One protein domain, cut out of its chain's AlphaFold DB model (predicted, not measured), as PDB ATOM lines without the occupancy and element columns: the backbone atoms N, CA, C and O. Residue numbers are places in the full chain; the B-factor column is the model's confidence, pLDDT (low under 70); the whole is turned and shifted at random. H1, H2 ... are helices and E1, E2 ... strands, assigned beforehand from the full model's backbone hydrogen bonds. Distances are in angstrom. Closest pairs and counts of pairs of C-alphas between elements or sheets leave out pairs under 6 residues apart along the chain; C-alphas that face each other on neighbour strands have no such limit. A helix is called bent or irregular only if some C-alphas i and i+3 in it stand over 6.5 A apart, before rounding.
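This is residues 14 to 123 of the 123 residues of the protein "CNH domain-containing protein" of Amphimedon queenslandica (UniProt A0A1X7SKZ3). Two antiparallel sheets stand face to face as a small sandwich: a strongly twisted sheet of four strands, E4 E5 E6 E7, and a sheet of three, E1 E2 E3, with their strands nearly aligned. H2 stands up from the smaller sheet over E3, residues 46 to 52, of which 46 belongs to H1, stick out from the body, and H3 only grazes both sheets. The printed part has 110 residues, with three named helices and seven named strands in the order E1 E2 E3 H1 H2 E4 E5 E6 H3 E7; the class is mixed, helices and strands. The whole is compact, with a radius of gyration of the C-alphas of 13.8 A and spans of 42 by 34 by 20 A.

In the larger sheet, E4 is residues 69 to 74, 14.0 A long, E5 is residues 83 to 88, 15.8 A, E6 is residues 91 to 97, 19.5 A, and E7 is residues 119 to 122, ending with C-alpha 122 at (65.306, 110.276, 63.565). In the smaller sheet, E1 is residues 14 to 19, 16.6 A, beginning with C-alpha 14 at (80.629, 94.914, 74.464); E2 is residues 24 to 29, 16.0 A, and E3 is residues 37 to 41, 13.7 A. H1 is residues 43 to 46, H2 is residues 55 to 61, 9.8 A, and H3 is residues 115 to 118. H2 is irregular: C-alphas 57 and 60 are 7.4 A apart.

E4, E5 and E6 form a meander, each strand the antiparallel neighbour of the one before. N 73 and O 85 are within hydrogen-bond range at 2.9 A, as are N 86 and O 93 at 2.9 A. E7 is the edge strand beside E6, with N 120 and O 96 at 2.9 A. E1, E2 and E3 form the second meander, with N 17 and O 26 at 2.9 A and N 27 and O 38 at 3.0 A. The facing parts of this sandwich, two sheets face to face, are 10.2 A centre to centre, their planes 12 degrees apart. The closest C-alphas of E2 and E4 are those of Arg 28 and Leu 71, 7.2 A. H2 has a height over the sheet E1 E2 E3 of 9.4 A; its closest C-alphas to E3 are those of Tyr 61 and Tyr 38, 5.4 A. H1 and H2 are apart. In H2, 1 of 3 O i to N i+4 pairs and 3 of 4 O i to N i+3 pairs are within range; H1 and H3 are too short for an O i to N i+4 pair.

The C-alphas of Lys 33 and Ala 107, the two farthest apart, are 42.8 A apart. The printed part has no cut. The link from E6 to H3, residues 98 to 114, is long. Mean pLDDT of the printed part is 83.5; residues 32 to 33, 77 to 78, 100 to 112 and 123 are under 70.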
ATOM      1  N   SER A  14      81.412  96.099  74.824       92.88
ATOM      2  CA  SER A  14      80.629  94.914  74.464       92.88
ATOM      3  C   SER A  14      80.349  94.824  72.964       92.88
ATOM      4  O   SER A  14      80.055  93.749  72.452       92.88
ATOM      5  N   GLN A  15      80.435  95.950  72.254       94.50
ATOM      6  CA  GLN A  15      80.360  96.020  70.800       94.50
ATOM      7  C   GLN A  15      81.203  97.197  70.295       94.50
ATOM      8  O   GLN A  15      81.209  98.261  70.919       94.50
ATOM      9  N   LEU A  16      81.885  97.016  69.163       94.75
ATOM     10  CA  LEU A  16      82.767  98.010  68.553       94.75
ATOM     11  C   LEU A  16      82.612  97.999  67.032       94.75
ATOM     12  O   LEU A  16      82.593  96.935  66.419       94.75
ATOM     13  N   VAL A  17      82.532  99.185  66.426       94.69
ATOM     14  CA  VAL A  17      82.559  99.373  64.969       94.69
ATOM     15  C   VAL A  17      83.434 100.577  64.630       94.69
ATOM     16  O   VAL A  17      83.277 101.653  65.206       94.69
ATOM     17  N   ILE A  18      84.338 100.412  63.664       92.12
ATOM     18  CA  ILE A  18      85.153 101.505  63.124       92.12
ATOM     19  C   ILE A  18      84.491 102.016  61.844       92.12
ATOM     20  O   ILE A  18      84.537 101.364  60.804       92.12
ATOM     21  N   ALA A  19      83.908 103.210  61.895       90.12
ATOM     22  CA  ALA A  19      83.369 103.889  60.721       90.12
ATOM     23  C   ALA A  19      84.489 104.691  60.036       90.12
ATOM     24  O   ALA A  19      84.554 105.919  60.133       90.12
ATOM     25  N   HIS A  20      85.394 103.979  59.354       85.06
ATOM     26  CA  HIS A  20      86.650 104.528  58.824       85.06
ATOM     27  C   HIS A  20      86.455 105.782  57.953       85.06
ATOM     28  O   HIS A  20      87.129 106.789  58.170       85.06
ATOM     29  N   ARG A  21      85.489 105.772  57.020       83.69
ATOM     30  CA  ARG A  21      85.220 106.912  56.115       83.69
ATOM     31  C   ARG A  21      84.710 108.169  56.827       83.69
ATOM     32  O   ARG A  21      84.830 109.264  56.282       83.69
ATOM     33  N   HIS A  22      84.156 108.006  58.025       86.00
ATOM     34  CA  HIS A  22      83.654 109.092  58.866       86.00
ATOM     35  C   HIS A  22      84.617 109.440  60.007       86.00
ATOM     36  O   HIS A  22      84.313 110.331  60.790       86.00
ATOM     37  N   ARG A  23      85.765 108.750  60.107       87.50
ATOM     38  CA  ARG A  23      86.763 108.909  61.177       87.50
ATOM     39  C   ARG A  23      86.179 108.740  62.589       87.50
ATOM     40  O   ARG A  23      86.617 109.398  63.529       87.50
ATOM     41  N   LEU A  24      85.208 107.835  62.750       91.38
ATOM     42  CA  LEU A  24      84.553 107.570  64.034       91.38
ATOM     43  C   LEU A  24      84.818 106.149  64.533       91.38
ATOM     44  O   LEU A  24      84.765 105.181  63.774       91.38
ATOM     45  N   LEU A  25      85.011 106.038  65.842       93.31
ATOM     46  CA  LEU A  25      84.921 104.808  66.610       93.31
ATOM     47  C   LEU A  25      83.569 104.788  67.327       93.31
ATOM     48  O   LEU A  25      83.284 105.658  68.152       93.31
ATOM     49  N   LEU A  26      82.738 103.801  67.003       94.94
ATOM     50  CA  LEU A  26      81.428 103.602  67.609       94.94
ATOM     51  C   LEU A  26      81.508 102.441  68.593       94.94
ATOM     52  O   LEU A  26      81.935 101.347  68.223       94.94
ATOM     53  N   LEU A  27      81.097 102.671  69.837       95.25
ATOM     54  CA  LEU A  27      81.195 101.675  70.902       95.25
ATOM     55  C   LEU A  27      79.875 101.534  71.645       95.25
ATOM     56  O   LEU A  27      79.126 102.495  71.819       95.25
ATOM     57  N   ARG A  28      79.644 100.334  72.163       94.00
ATOM     58  CA  ARG A  28      78.642 100.063  73.191       94.00
ATOM     59  C   ARG A  28      79.345  99.574  74.445       94.00
ATOM     60  O   ARG A  28      80.246  98.736  74.360       94.00
ATOM     61  N   THR A  29      78.912 100.066  75.601       91.56
ATOM     62  CA  THR A  29      79.364  99.526  76.888       91.56
ATOM     63  C   THR A  29      78.562  98.299  77.316       91.56
ATOM     64  O   THR A  29      77.478  98.041  76.798       91.56
ATOM     65  N   GLY A  30      79.132  97.476  78.197       77.69
ATOM     66  CA  GLY A  30      78.595  96.161  78.570       77.69
ATOM     67  C   GLY A  30      77.865  96.057  79.912       77.69
ATOM     68  O   GLY A  30      77.467  94.952  80.269       77.69
ATOM     69  N   TYR A  31      77.688  97.137  80.679       75.44
ATOM     70  CA  TYR A  31      76.994  97.051  81.969       75.44
ATOM     71  C   TYR A  31      75.464  97.059  81.805       75.44
ATOM     72  O   TYR A  31      74.922  98.088  81.408       75.44
ATOM     73  N   PRO A  32      74.721  96.014  82.227       63.91
ATOM     74  CA  PRO A  32      73.272  95.892  81.998       63.91
ATOM     75  C   PRO A  32      72.439  97.123  82.390       63.91
ATOM     76  O   PRO A  32      71.433  97.420  81.750       63.91
ATOM     77  N   LYS A  33      72.864  97.855  83.430       68.62
ATOM     78  CA  LYS A  33      72.187  99.055  83.949       68.62
ATOM     79  C   LYS A  33      72.712 100.380  83.368       68.62
ATOM     80  O   LYS A  33      72.010 101.383  83.446       68.62
ATOM     81  N   ASP A  34      73.892 100.373  82.746       76.06
ATOM     82  CA  ASP A  34      74.622 101.546  82.238       76.06
ATOM     83  C   ASP A  34      75.249 101.268  80.859       76.06
ATOM     84  O   ASP A  34      76.431 101.522  80.594       76.06
ATOM     85  N   ASN A  35      74.433 100.723  79.957       89.19
ATOM     86  CA  ASN A  35      74.804 100.583  78.558       89.19
ATOM     87  C   ASN A  35      74.536 101.898  77.824       89.19
ATOM     88  O   ASN A  35      73.383 102.322  77.704       89.19
ATOM     89  N   TYR A  36      75.588 102.514  77.300       91.81
ATOM     90  CA  TYR A  36      75.504 103.710  76.468       91.81
ATOM     91  C   TYR A  36      76.127 103.426  75.108       91.81
ATOM     92  O   TYR A  36      77.034 102.598  74.976       91.81
ATOM     93  N   PHE A  37      75.630 104.129  74.096       94.38
ATOM     94  CA  PHE A  37      76.290 104.228  72.807       94.38
ATOM     95  C   PHE A  37      77.262 105.415  72.832       94.38
ATOM     96  O   PHE A  37      76.897 106.518  73.245       94.38
ATOM     97  N   TYR A  38      78.498 105.177  72.402       94.69
ATOM     98  CA  TYR A  38      79.558 106.174  72.311       94.69
ATOM     99  C   TYR A  38      79.924 106.403  70.853       94.69
ATOM    100  O   TYR A  38      80.023 105.452  70.075       94.69
ATOM    101  N   ALA A  39      80.206 107.657  70.518       94.44
ATOM    102  CA  ALA A  39      80.823 108.017  69.252       94.44
ATOM    103  C   ALA A  39      82.046 108.888  69.515       94.44
ATOM    104  O   ALA A  39      81.926 110.001  70.026       94.44
ATOM    105  N   ILE A  40      83.220 108.368  69.174       92.31
ATOM    106  CA  ILE A  40      84.516 108.971  69.482       92.31
ATOM    107  C   ILE A  40      85.244 109.254  68.168       92.31
ATOM    108  O   ILE A  40      85.199 108.440  67.250       92.31
ATOM    109  N   SER A  41      85.920 110.397  68.069       89.62
ATOM    110  CA  SER A  41      86.775 110.687  66.914       89.62
ATOM    111  C   SER A  41      88.026 109.806  66.940       89.62
ATOM    112  O   SER A  41      88.679 109.682  67.978       89.62
ATOM    113  N   LEU A  42      88.385 109.221  65.797       88.38
ATOM    114  CA  LEU A  42      89.603 108.421  65.666       88.38
ATOM    115  C   LEU A  42      90.880 109.244  65.891       88.38
ATOM    116  O   LEU A  42      91.867 108.702  66.382       88.38
ATOM    117  N   GLU A  43      90.847 110.550  65.617       84.50
ATOM    118  CA  GLU A  43      91.992 111.460  65.782       84.50
ATOM    119  C   GLU A  43      92.555 111.450  67.213       84.50
ATOM    120  O   GLU A  43      93.754 111.602  67.440       84.50
ATOM    121  N   ILE A  44      91.697 111.187  68.204       84.56
ATOM    122  CA  ILE A  44      92.069 111.147  69.624       84.56
ATOM    123  C   ILE A  44      93.022 109.976  69.928       84.56
ATOM    124  O   ILE A  44      93.781 110.047  70.899       84.56
ATOM    125  N   PHE A  45      92.990 108.917  69.114       83.94
ATOM    126  CA  PHE A  45      93.805 107.710  69.273       83.94
ATOM    127  C   PHE A  45      95.039 107.677  68.368       83.94
ATOM    128  O   PHE A  45      95.936 106.883  68.624       83.94
ATOM    129  N   PHE A  46      95.096 108.521  67.335       79.56
ATOM    130  CA  PHE A  46      96.235 108.600  66.412       79.56
ATOM    131  C   PHE A  46      97.224 109.724  66.747       79.56
ATOM    132  O   PHE A  46      98.262 109.842  66.102       79.56
ATOM    133  N   SER A  47      96.937 110.533  67.771       77.94
ATOM    134  CA  SER A  47      97.874 111.546  68.262       77.94
ATOM    135  C   SER A  47      99.194 110.905  68.722       77.94
ATOM    136  O   SER A  47      99.147 109.907  69.436       77.94
ATOM    137  N   PRO A  48     100.370 111.491  68.430       70.00
ATOM    138  CA  PRO A  48     101.674 110.962  68.860       70.00
ATOM    139  C   PRO A  48     101.819 110.826  70.387       70.00
ATOM    140  O   PRO A  48     102.696 110.120  70.871       70.00
ATOM    141  N   SER A  49     100.929 111.461  71.156       73.88
ATOM    142  CA  SER A  49     100.809 111.322  72.610       73.88
ATOM    143  C   SER A  49      99.602 110.459  72.999       73.88
ATOM    144  O   SER A  49      98.740 110.895  73.767       73.88
ATOM    145  N   VAL A  50      99.494 109.240  72.451       70.25
ATOM    146  CA  VAL A  50      98.387 108.324  72.777       70.25
ATOM    147  C   VAL A  50      98.380 108.035  74.278       70.25
ATOM    148  O   VAL A  50      99.202 107.283  74.796       70.25
ATOM    149  N   LYS A  51      97.431 108.643  74.991       83.00
ATOM    150  CA  LYS A  51      97.166 108.366  76.405       83.00
ATOM    151  C   LYS A  51      96.125 107.264  76.509       83.00
ATOM    152  O   LYS A  51      95.107 107.324  75.818       83.00
ATOM    153  N   ILE A  52      96.347 106.322  77.422       89.56
ATOM    154  CA  ILE A  52      95.333 105.341  77.815       89.56
ATOM    155  C   ILE A  52      94.092 106.106  78.292       89.56
ATOM    156  O   ILE A  52      94.184 106.976  79.161       89.56
ATOM    157  N   ARG A  53      92.932 105.822  77.694       90.31
ATOM    158  CA  ARG A  53      91.670 106.508  77.997       90.31
ATOM    159  C   ARG A  53      90.815 105.691  78.957       90.31
ATOM    160  O   ARG A  53      90.568 104.514  78.720       90.31
ATOM    161  N   SER A  54      90.318 106.348  79.997       91.31
ATOM    162  CA  SER A  54      89.374 105.778  80.956       91.31
ATOM    163  C   SER A  54      87.917 106.068  80.591       91.31
ATOM    164  O   SER A  54      87.620 106.942  79.768       91.31
ATOM    165  N   LYS A  55      86.976 105.402  81.269       90.00
ATOM    166  CA  LYS A  55      85.538 105.704  81.202       90.00
ATOM    167  C   LYS A  55      85.248 107.171  81.517       90.00
ATOM    168  O   LYS A  55      84.435 107.784  80.831       90.00
ATOM    169  N   SER A  56      85.913 107.745  82.525       89.38
ATOM    170  CA  SER A  56      85.740 109.161  82.875       89.38
ATOM    171  C   SER A  56      86.222 110.074  81.747       89.38
ATOM    172  O   SER A  56      85.491 110.986  81.362       89.38
ATOM    173  N   SER A  57      87.374 109.765  81.136       90.62
ATOM    174  CA  SER A  57      87.902 110.517  79.989       90.62
ATOM    175  C   SER A  57      87.008 110.440  78.749       90.62
ATOM    176  O   SER A  57      87.078 111.340  77.915       90.62
ATOM    177  N   LEU A  58      86.223 109.372  78.591       91.31
ATOM    178  CA  LEU A  58      85.359 109.162  77.426       91.31
ATOM    179  C   LEU A  58      83.889 109.522  77.685       91.31
ATOM    180  O   LEU A  58      83.069 109.443  76.773       91.31
ATOM    181  N   SER A  59      83.545 109.949  78.901       90.75
ATOM    182  CA  SER A  59      82.165 110.242  79.304       90.75
ATOM    183  C   SER A  59      81.492 111.327  78.456       90.75
ATOM    184  O   SER A  59      80.297 111.228  78.201       90.75
ATOM    185  N   SER A  60      82.232 112.315  77.944       90.31
ATOM    186  CA  SER A  60      81.676 113.350  77.060       90.31
ATOM    187  C   SER A  60      81.238 112.809  75.697       90.31
ATOM    188  O   SER A  60      80.426 113.440  75.035       90.31
ATOM    189  N   TYR A  61      81.739 111.640  75.285       92.44
ATOM    190  CA  TYR A  61      81.444 110.994  74.002       92.44
ATOM    191  C   TYR A  61      80.250 110.033  74.068       92.44
ATOM    192  O   TYR A  61      79.960 109.344  73.089       92.44
ATOM    193  N   GLN A  62      79.558 109.972  75.208       92.50
ATOM    194  CA  GLN A  62      78.357 109.160  75.377       92.50
ATOM    195  C   GLN A  62      77.121 109.890  74.836       92.50
ATOM    196  O   GLN A  62      76.897 111.067  75.118       92.50
ATOM    197  N   LEU A  63      76.256 109.185  74.107       91.38
ATOM    198  CA  LEU A  63      74.949 109.721  73.735       91.38
ATOM    199  C   LEU A  63      73.966 109.457  74.875       91.38
ATOM    200  O   LEU A  63      73.398 108.369  74.970       91.38
ATOM    201  N   SER A  64      73.713 110.451  75.725       88.31
ATOM    202  CA  SER A  64      72.900 110.281  76.943       88.31
ATOM    203  C   SER A  64      71.489 109.734  76.684       88.31
ATOM    204  O   SER A  64      70.981 108.936  77.468       88.31
ATOM    205  N   TYR A  65      70.864 110.085  75.553       88.62
ATOM    206  CA  TYR A  65      69.530 109.587  75.185       88.62
ATOM    207  C   TYR A  65      69.508 108.120  74.718       88.62
ATOM    208  O   TYR A  65      68.436 107.582  74.443       88.62
ATOM    209  N   THR A  66      70.673 107.474  74.616       90.88
ATOM    210  CA  THR A  66      70.821 106.043  74.295       90.88
ATOM    211  C   THR A  66      71.042 105.176  75.536       90.88
ATOM    212  O   THR A  66      71.420 104.013  75.412       90.88
ATOM    213  N   LYS A  67      70.804 105.717  76.741       91.25
ATOM    214  CA  LYS A  67      70.891 104.957  77.994       91.25
ATOM    215  C   LYS A  67      70.008 103.707  77.938       91.25
ATOM    216  O   LYS A  67      68.796 103.803  77.745       91.25
ATOM    217  N   GLY A  68      70.616 102.546  78.168       90.00
ATOM    218  CA  GLY A  68      69.975 101.240  78.011       90.00
ATOM    219  C   GLY A  68      70.104 100.664  76.597       90.00
ATOM    220  O   GLY A  68      69.251  99.886  76.188       90.00
ATOM    221  N   CYS A  69      71.131 101.060  75.840       92.00
ATOM    222  CA  CYS A  69      71.432 100.495  74.526       92.00
ATOM    223  C   CYS A  69      71.792  99.001  74.635       92.00
ATOM    224  O   CYS A  69      72.784  98.639  75.267       92.00
ATOM    225  N   HIS A  70      71.011  98.123  74.011       90.88
ATOM    226  CA  HIS A  70      71.254  96.674  74.028       90.88
ATOM    227  C   HIS A  70      72.211  96.241  72.919       90.88
ATOM    228  O   HIS A  70      73.101  95.426  73.148       90.88
ATOM    229  N   LEU A  71      72.039  96.819  71.731       93.44
ATOM    230  CA  LEU A  71      72.859  96.602  70.546       93.44
ATOM    231  C   LEU A  71      72.717  97.796  69.602       93.44
ATOM    232  O   LEU A  71      71.755  98.567  69.695       93.44
ATOM    233  N   PHE A  72      73.652  97.922  68.668       95.19
ATOM    234  CA  PHE A  72      73.509  98.837  67.541       95.19
ATOM    235  C   PHE A  72      73.909  98.155  66.234       95.19
ATOM    236  O   PHE A  72      74.629  97.162  66.236       95.19
ATOM    237  N   CYS A  73      73.474  98.689  65.103       94.62
ATOM    238  CA  CYS A  73      74.010  98.327  63.797       94.62
ATOM    239  C   CYS A  73      74.254  99.589  62.979       94.62
ATOM    240  O   CYS A  73      73.684 100.646  63.254       94.62
ATOM    241  N   THR A  74      75.133  99.498  61.990       94.31
ATOM    242  CA  THR A  74      75.454 100.613  61.104       94.31
ATOM    243  C   THR A  74      75.056 100.269  59.679       94.31
ATOM    244  O   THR A  74      75.015  99.102  59.296       94.31
ATOM    245  N   THR A  75      74.831 101.292  58.859       89.00
ATOM    246  CA  THR A  75      74.889 101.150  57.401       89.00
ATOM    247  C   THR A  75      76.209 100.503  56.966       89.00
ATOM    248  O   THR A  75      77.188 100.557  57.724       89.00
ATOM    249  N   PRO A  76      76.273  99.933  55.747       83.31
ATOM    250  CA  PRO A  76      77.506  99.372  55.205       83.31
ATOM    251  C   PRO A  76      78.688 100.331  55.369       83.31
ATOM    252  O   PRO A  76      78.545 101.537  55.158       83.31
ATOM    253  N   LEU A  77      79.858  99.789  55.714       67.19
ATOM    254  CA  LEU A  77      81.074 100.548  56.052       67.19
ATOM    255  C   LEU A  77      81.550 101.504  54.940       67.19
ATOM    256  O   LEU A  77      82.302 102.441  55.206       67.19
ATOM    257  N   TYR A  78      81.092 101.286  53.705       66.25
ATOM    258  CA  TYR A  78      81.436 102.085  52.528       66.25
ATOM    259  C   TYR A  78      80.334 103.055  52.078       66.25
ATOM    260  O   TYR A  78      80.527 103.743  51.077       66.25
ATOM    261  N   SER A  79      79.211 103.128  52.803       74.88
ATOM    262  CA  SER A  79      78.134 104.089  52.543       74.88
ATOM    263  C   SER A  79      78.642 105.528  52.674       74.88
ATOM    264  O   SER A  79      79.425 105.841  53.568       74.88
ATOM    265  N   GLN A  80      78.174 106.421  51.798       77.50
ATOM    266  CA  GLN A  80      78.473 107.858  51.879       77.50
ATOM    267  C   GLN A  80      77.839 108.517  53.111       77.50
ATOM    268  O   GLN A  80      78.376 109.487  53.646       77.50
ATOM    269  N   PHE A  81      76.704 107.971  53.555       83.56
ATOM    270  CA  PHE A  81      75.955 108.426  54.718       83.56
ATOM    271  C   PHE A  81      76.002 107.356  55.799       83.56
ATOM    272  O   PHE A  81      75.577 106.218  55.570       83.56
ATOM    273  N   LEU A  82      76.471 107.728  56.987       90.31
ATOM    274  CA  LEU A  82      76.432 106.856  58.151       90.31
ATOM    275  C   LEU A  82      75.063 106.969  58.817       90.31
ATOM    276  O   LEU A  82      74.679 108.029  59.316       90.31
ATOM    277  N   ARG A  83      74.336 105.852  58.854       92.81
ATOM    278  CA  ARG A  83      73.170 105.692  59.725       92.81
ATOM    279  C   ARG A  83      73.466 104.594  60.726       92.81
ATOM    280  O   ARG A  83      74.079 103.584  60.384       92.81
ATOM    281  N   VAL A  84      73.033 104.800  61.957       94.75
ATOM    282  CA  VAL A  84      73.212 103.858  63.054       94.75
ATOM    283  C   VAL A  84      71.840 103.552  63.618       94.75
ATOM    284  O   VAL A  84      71.156 104.462  64.072       94.75
ATOM    285  N   MET A  85      71.413 102.295  63.596       94.88
ATOM    286  CA  MET A  85      70.223 101.892  64.341       94.88
ATOM    287  C   MET A  85      70.652 101.474  65.738       94.88
ATOM    288  O   MET A  85      71.596 100.704  65.897       94.88
ATOM    289  N   VAL A  86      69.968 101.983  66.754       94.44
ATOM    290  CA  VAL A  86      70.269 101.693  68.155       94.44
ATOM    291  C   VAL A  86      69.016 101.135  68.810       94.44
ATOM    292  O   VAL A  86      67.965 101.777  68.784       94.44
ATOM    293  N   ALA A  87      69.133  99.950  69.406       93.44
ATOM    294  CA  ALA A  87      68.059  99.333  70.169       93.44
ATOM    295  C   ALA A  87      68.170  99.755  71.638       93.44
ATOM    296  O   ALA A  87      69.156  99.445  72.308       93.44
ATOM    297  N   VAL A  88      67.164 100.466  72.144       91.62
ATOM    298  CA  VAL A  88      67.096 100.967  73.520       91.62
ATOM    299  C   VAL A  88      65.771 100.528  74.132       91.62
ATOM    300  O   VAL A  88      64.707 101.008  73.729       91.62
ATOM    301  N   LYS A  89      65.821  99.644  75.136       86.31
ATOM    302  CA  LYS A  89      64.628  98.991  75.699       86.31
ATOM    303  C   LYS A  89      63.793  98.350  74.575       86.31
ATOM    304  O   LYS A  89      64.331  97.624  73.749       86.31
ATOM    305  N   ASN A  90      62.507  98.691  74.496       88.69
ATOM    306  CA  ASN A  90      61.558  98.168  73.507       88.69
ATOM    307  C   ASN A  90      61.444  99.064  72.260       88.69
ATOM    308  O   ASN A  90      60.417  99.052  71.586       88.69
ATOM    309  N   LYS A  91      62.436  99.922  71.992       90.62
ATOM    310  CA  LYS A  91      62.410 100.873  70.873       90.62
ATOM    311  C   LYS A  91      63.698 100.787  70.068       90.62
ATOM    312  O   LYS A  91      64.783 100.649  70.629       90.62
ATOM    313  N   VAL A  92      63.574 100.944  68.757       92.88
ATOM    314  CA  VAL A  92      64.709 101.115  67.847       92.88
ATOM    315  C   VAL A  92      64.666 102.539  67.320       92.88
ATOM    316  O   VAL A  92      63.619 103.009  66.886       92.88
ATOM    317  N   PHE A  93      65.795 103.237  67.387       92.19
ATOM    318  CA  PHE A  93      65.938 104.583  66.843       92.19
ATOM    319  C   PHE A  93      67.004 104.590  65.760       92.19
ATOM    320  O   PHE A  93      68.025 103.916  65.894       92.19
ATOM    321  N   MET A  94      66.801 105.402  64.728       93.38
ATOM    322  CA  MET A  94      67.830 105.675  63.735       93.38
ATOM    323  C   MET A  94      68.570 106.956  64.108       93.38
ATOM    324  O   MET A  94      67.964 108.002  64.324       93.38
ATOM    325  N   LEU A  95      69.892 106.882  64.167       93.44
ATOM    326  CA  LEU A  95      70.780 108.025  64.291       93.44
ATOM    327  C   LEU A  95      71.411 108.282  62.929       93.44
ATOM    328  O   LEU A  95      71.999 107.378  62.336       93.44
ATOM    329  N   VAL A  96      71.297 109.504  62.431       91.50
ATOM    330  CA  VAL A  96      71.870 109.915  61.149       91.50
ATOM    331  C   VAL A  96      73.059 110.821  61.411       91.50
ATOM    332  O   VAL A  96      72.947 111.806  62.140       91.50
ATOM    333  N   TRP A  97      74.197 110.484  60.816       90.06
ATOM    334  CA  TRP A  97      75.384 111.322  60.824       90.06
ATOM    335  C   TRP A  97      75.251 112.426  59.767       90.06
ATOM    336  O   TRP A  97      75.118 112.135  58.579       90.06
ATOM    337  N   LYS A  98      75.271 113.690  60.201       85.31
ATOM    338  CA  LYS A  98      75.065 114.877  59.351       85.31
ATOM    339  C   LYS A  98      76.143 115.081  58.296       85.31
ATOM    340  O   LYS A  98      75.868 115.685  57.264       85.31
ATOM    341  N   TYR A  99      77.368 114.652  58.578       81.31
ATOM    342  CA  TYR A  99      78.510 115.022  57.756       81.31
ATOM    343  C   TYR A  99      78.837 113.925  56.740       81.31
ATOM    344  O   TYR A  99      78.890 112.748  57.103       81.31
ATOM    345  N   PRO A 100      79.076 114.266  55.465       69.00
ATOM    346  CA  PRO A 100      79.461 113.270  54.477       69.00
ATOM    347  C   PRO A 100      80.798 112.618  54.854       69.00
ATOM    348  O   PRO A 100      81.593 113.161  55.624       69.00
ATOM    349  N   ALA A 101      81.048 111.429  54.311       68.38
ATOM    350  CA  ALA A 101      82.360 110.798  54.404       68.38
ATOM    351  C   ALA A 101      83.471 111.742  53.903       68.38
ATOM    352  O   ALA A 101      83.320 112.380  52.859       68.38
ATOM    353  N   VAL A 102      84.617 111.756  54.594       64.62
ATOM    354  CA  VAL A 102      85.769 112.644  54.312       64.62
ATOM    355  C   VAL A 102      86.251 112.518  52.856       64.62
ATOM    356  O   VAL A 102      86.726 113.468  52.250       64.62
ATOM    357  N   SER A 103      86.065 111.343  52.256       55.12
ATOM    358  CA  SER A 103      86.425 111.035  50.869       55.12
ATOM    359  C   SER A 103      85.541 111.675  49.788       55.12
ATOM    360  O   SER A 103      85.850 111.511  48.615       55.12
ATOM    361  N   CYS A 104      84.409 112.297  50.136       51.03
ATOM    362  CA  CYS A 104      83.486 112.857  49.140       51.03
ATOM    363  C   CYS A 104      83.775 114.326  48.798       51.03
ATOM    364  O   CYS A 104      83.460 114.726  47.684       51.03
ATOM    365  N   PHE A 105      84.384 115.113  49.698       55.03
ATOM    366  CA  PHE A 105      84.679 116.535  49.460       55.03
ATOM    367  C   PHE A 105      85.945 116.981  50.224       55.03
ATOM    368  O   PHE A 105      85.865 117.221  51.428       55.03
ATOM    369  N   PRO A 106      87.107 117.121  49.559       51.22
ATOM    370  CA  PRO A 106      88.382 117.425  50.224       51.22
ATOM    371  C   PRO A 106      88.499 118.857  50.784       51.22
ATOM    372  O   PRO A 106      89.437 119.129  51.527       51.22
ATOM    373  N   ALA A 107      87.572 119.769  50.456       51.44
ATOM    374  CA  ALA A 107      87.664 121.199  50.792       51.44
ATOM    375  C   ALA A 107      86.693 121.684  51.888       51.44
ATOM    376  O   ALA A 107      86.781 122.828  52.327       51.44
ATOM    377  N   THR A 108      85.762 120.847  52.351       51.78
ATOM    378  CA  THR A 108      84.840 121.210  53.441       51.78
ATOM    379  C   THR A 108      85.371 120.707  54.782       51.78
ATOM    380  O   THR A 108      85.786 119.552  54.852       51.78
ATOM    381  N   PRO A 109      85.311 121.495  55.874       52.28
ATOM    382  CA  PRO A 109      85.517 120.967  57.217       52.28
ATOM    383  C   PRO A 109      84.361 120.007  57.539       52.28
ATOM    384  O   PRO A 109      83.308 120.398  58.034       52.28
ATOM    385  N   THR A 110      84.521 118.732  57.187       57.22
ATOM    386  CA  THR A 110      83.480 117.699  57.314       57.22
ATOM    387  C   THR A 110      83.393 117.107  58.718       57.22
ATOM    388  O   THR A 110      82.624 116.176  58.941       57.22
ATOM    389  N   THR A 111      84.187 117.588  59.673       59.41
ATOM    390  CA  THR A 111      84.285 116.972  60.999       59.41
ATOM    391  C   THR A 111      83.804 117.965  62.054       59.41
ATOM    392  O   THR A 111      84.396 119.037  62.184       59.41
ATOM    393  N   PRO A 112      82.733 117.654  62.809       67.88
ATOM    394  CA  PRO A 112      82.272 118.531  63.878       67.88
ATOM    395  C   PRO A 112      83.348 118.656  64.957       67.88
ATOM    396  O   PRO A 112      84.097 117.709  65.203       67.88
ATOM    397  N   SER A 113      83.362 119.786  65.670       72.94
ATOM    398  CA  SER A 113      84.254 119.997  66.822       72.94
ATOM    399  C   SER A 113      84.097 118.912  67.893       72.94
ATOM    400  O   SER A 113      85.062 118.547  68.560       72.94
ATOM    401  N   HIS A 114      82.889 118.351  68.021       80.38
ATOM    402  CA  HIS A 114      82.606 117.190  68.854       80.38
ATOM    403  C   HIS A 114      81.730 116.183  68.095       80.38
ATOM    404  O   HIS A 114      80.673 116.572  67.585       80.38
ATOM    405  N   PRO A 115      82.082 114.882  68.056       80.62
ATOM    406  CA  PRO A 115      81.384 113.894  67.232       80.62
ATOM    407  C   PRO A 115      79.883 113.827  67.535       80.62
ATOM    408  O   PRO A 115      79.067 113.739  66.630       80.62
ATOM    409  N   LEU A 116      79.470 113.991  68.790       83.38
ATOM    410  CA  LEU A 116      78.047 113.937  69.153       83.38
ATOM    411  C   LEU A 116      77.153 114.956  68.443       83.38
ATOM    412  O   LEU A 116      75.987 114.661  68.197       83.38
ATOM    413  N   GLN A 117      77.685 116.122  68.069       82.88
ATOM    414  CA  GLN A 117      76.916 117.146  67.357       82.88
ATOM    415  C   GLN A 117      76.506 116.699  65.944       82.88
ATOM    416  O   GLN A 117      75.563 117.242  65.358       82.88
ATOM    417  N   GLY A 118      77.209 115.704  65.395       81.56
ATOM    418  CA  GLY A 118      76.916 115.127  64.092       81.56
ATOM    419  C   GLY A 118      75.733 114.168  64.081       81.56
ATOM    420  O   GLY A 118      75.184 113.945  63.008       81.56
ATOM    421  N   PHE A 119      75.294 113.627  65.220       87.88
ATOM    422  CA  PHE A 119      74.185 112.669  65.246       87.88
ATOM    423  C   PHE A 119      72.826 113.352  65.419       87.88
ATOM    424  O   PHE A 119      72.557 113.989  66.436       87.88
ATOM    425  N   ILE A 120      71.934 113.149  64.449       87.75
ATOM    426  CA  ILE A 120      70.507 113.478  64.553       87.75
ATOM    427  C   ILE A 120      69.743 112.207  64.888       87.75
ATOM    428  O   ILE A 120      69.861 111.209  64.181       87.75
ATOM    429  N   LYS A 121      68.901 112.259  65.920       86.94
ATOM    430  CA  LYS A 121      67.921 111.207  66.177       86.94
ATOM    431  C   LYS A 121      66.730 111.372  65.231       86.94
ATOM    432  O   LYS A 121      65.976 112.333  65.365       86.94
ATOM    433  N   HIS A 122      66.545 110.423  64.321       82.44
ATOM    434  CA  HIS A 122      65.306 110.276  63.565       82.44
ATOM    435  C   HIS A 122      64.264 109.569  64.444       82.44
ATOM    436  O   HIS A 122      64.593 108.606  65.148       82.44
ATOM    437  N   ARG A 123      63.041 110.109  64.467       60.47
ATOM    438  CA  ARG A 123      61.890 109.489  65.136       60.47
ATOM    439  C   ARG A 123      61.296 108.394  64.271       60.47
ATOM    440  O   ARG A 123      61.292 108.591  63.036       60.47
TER     441      ARG A 123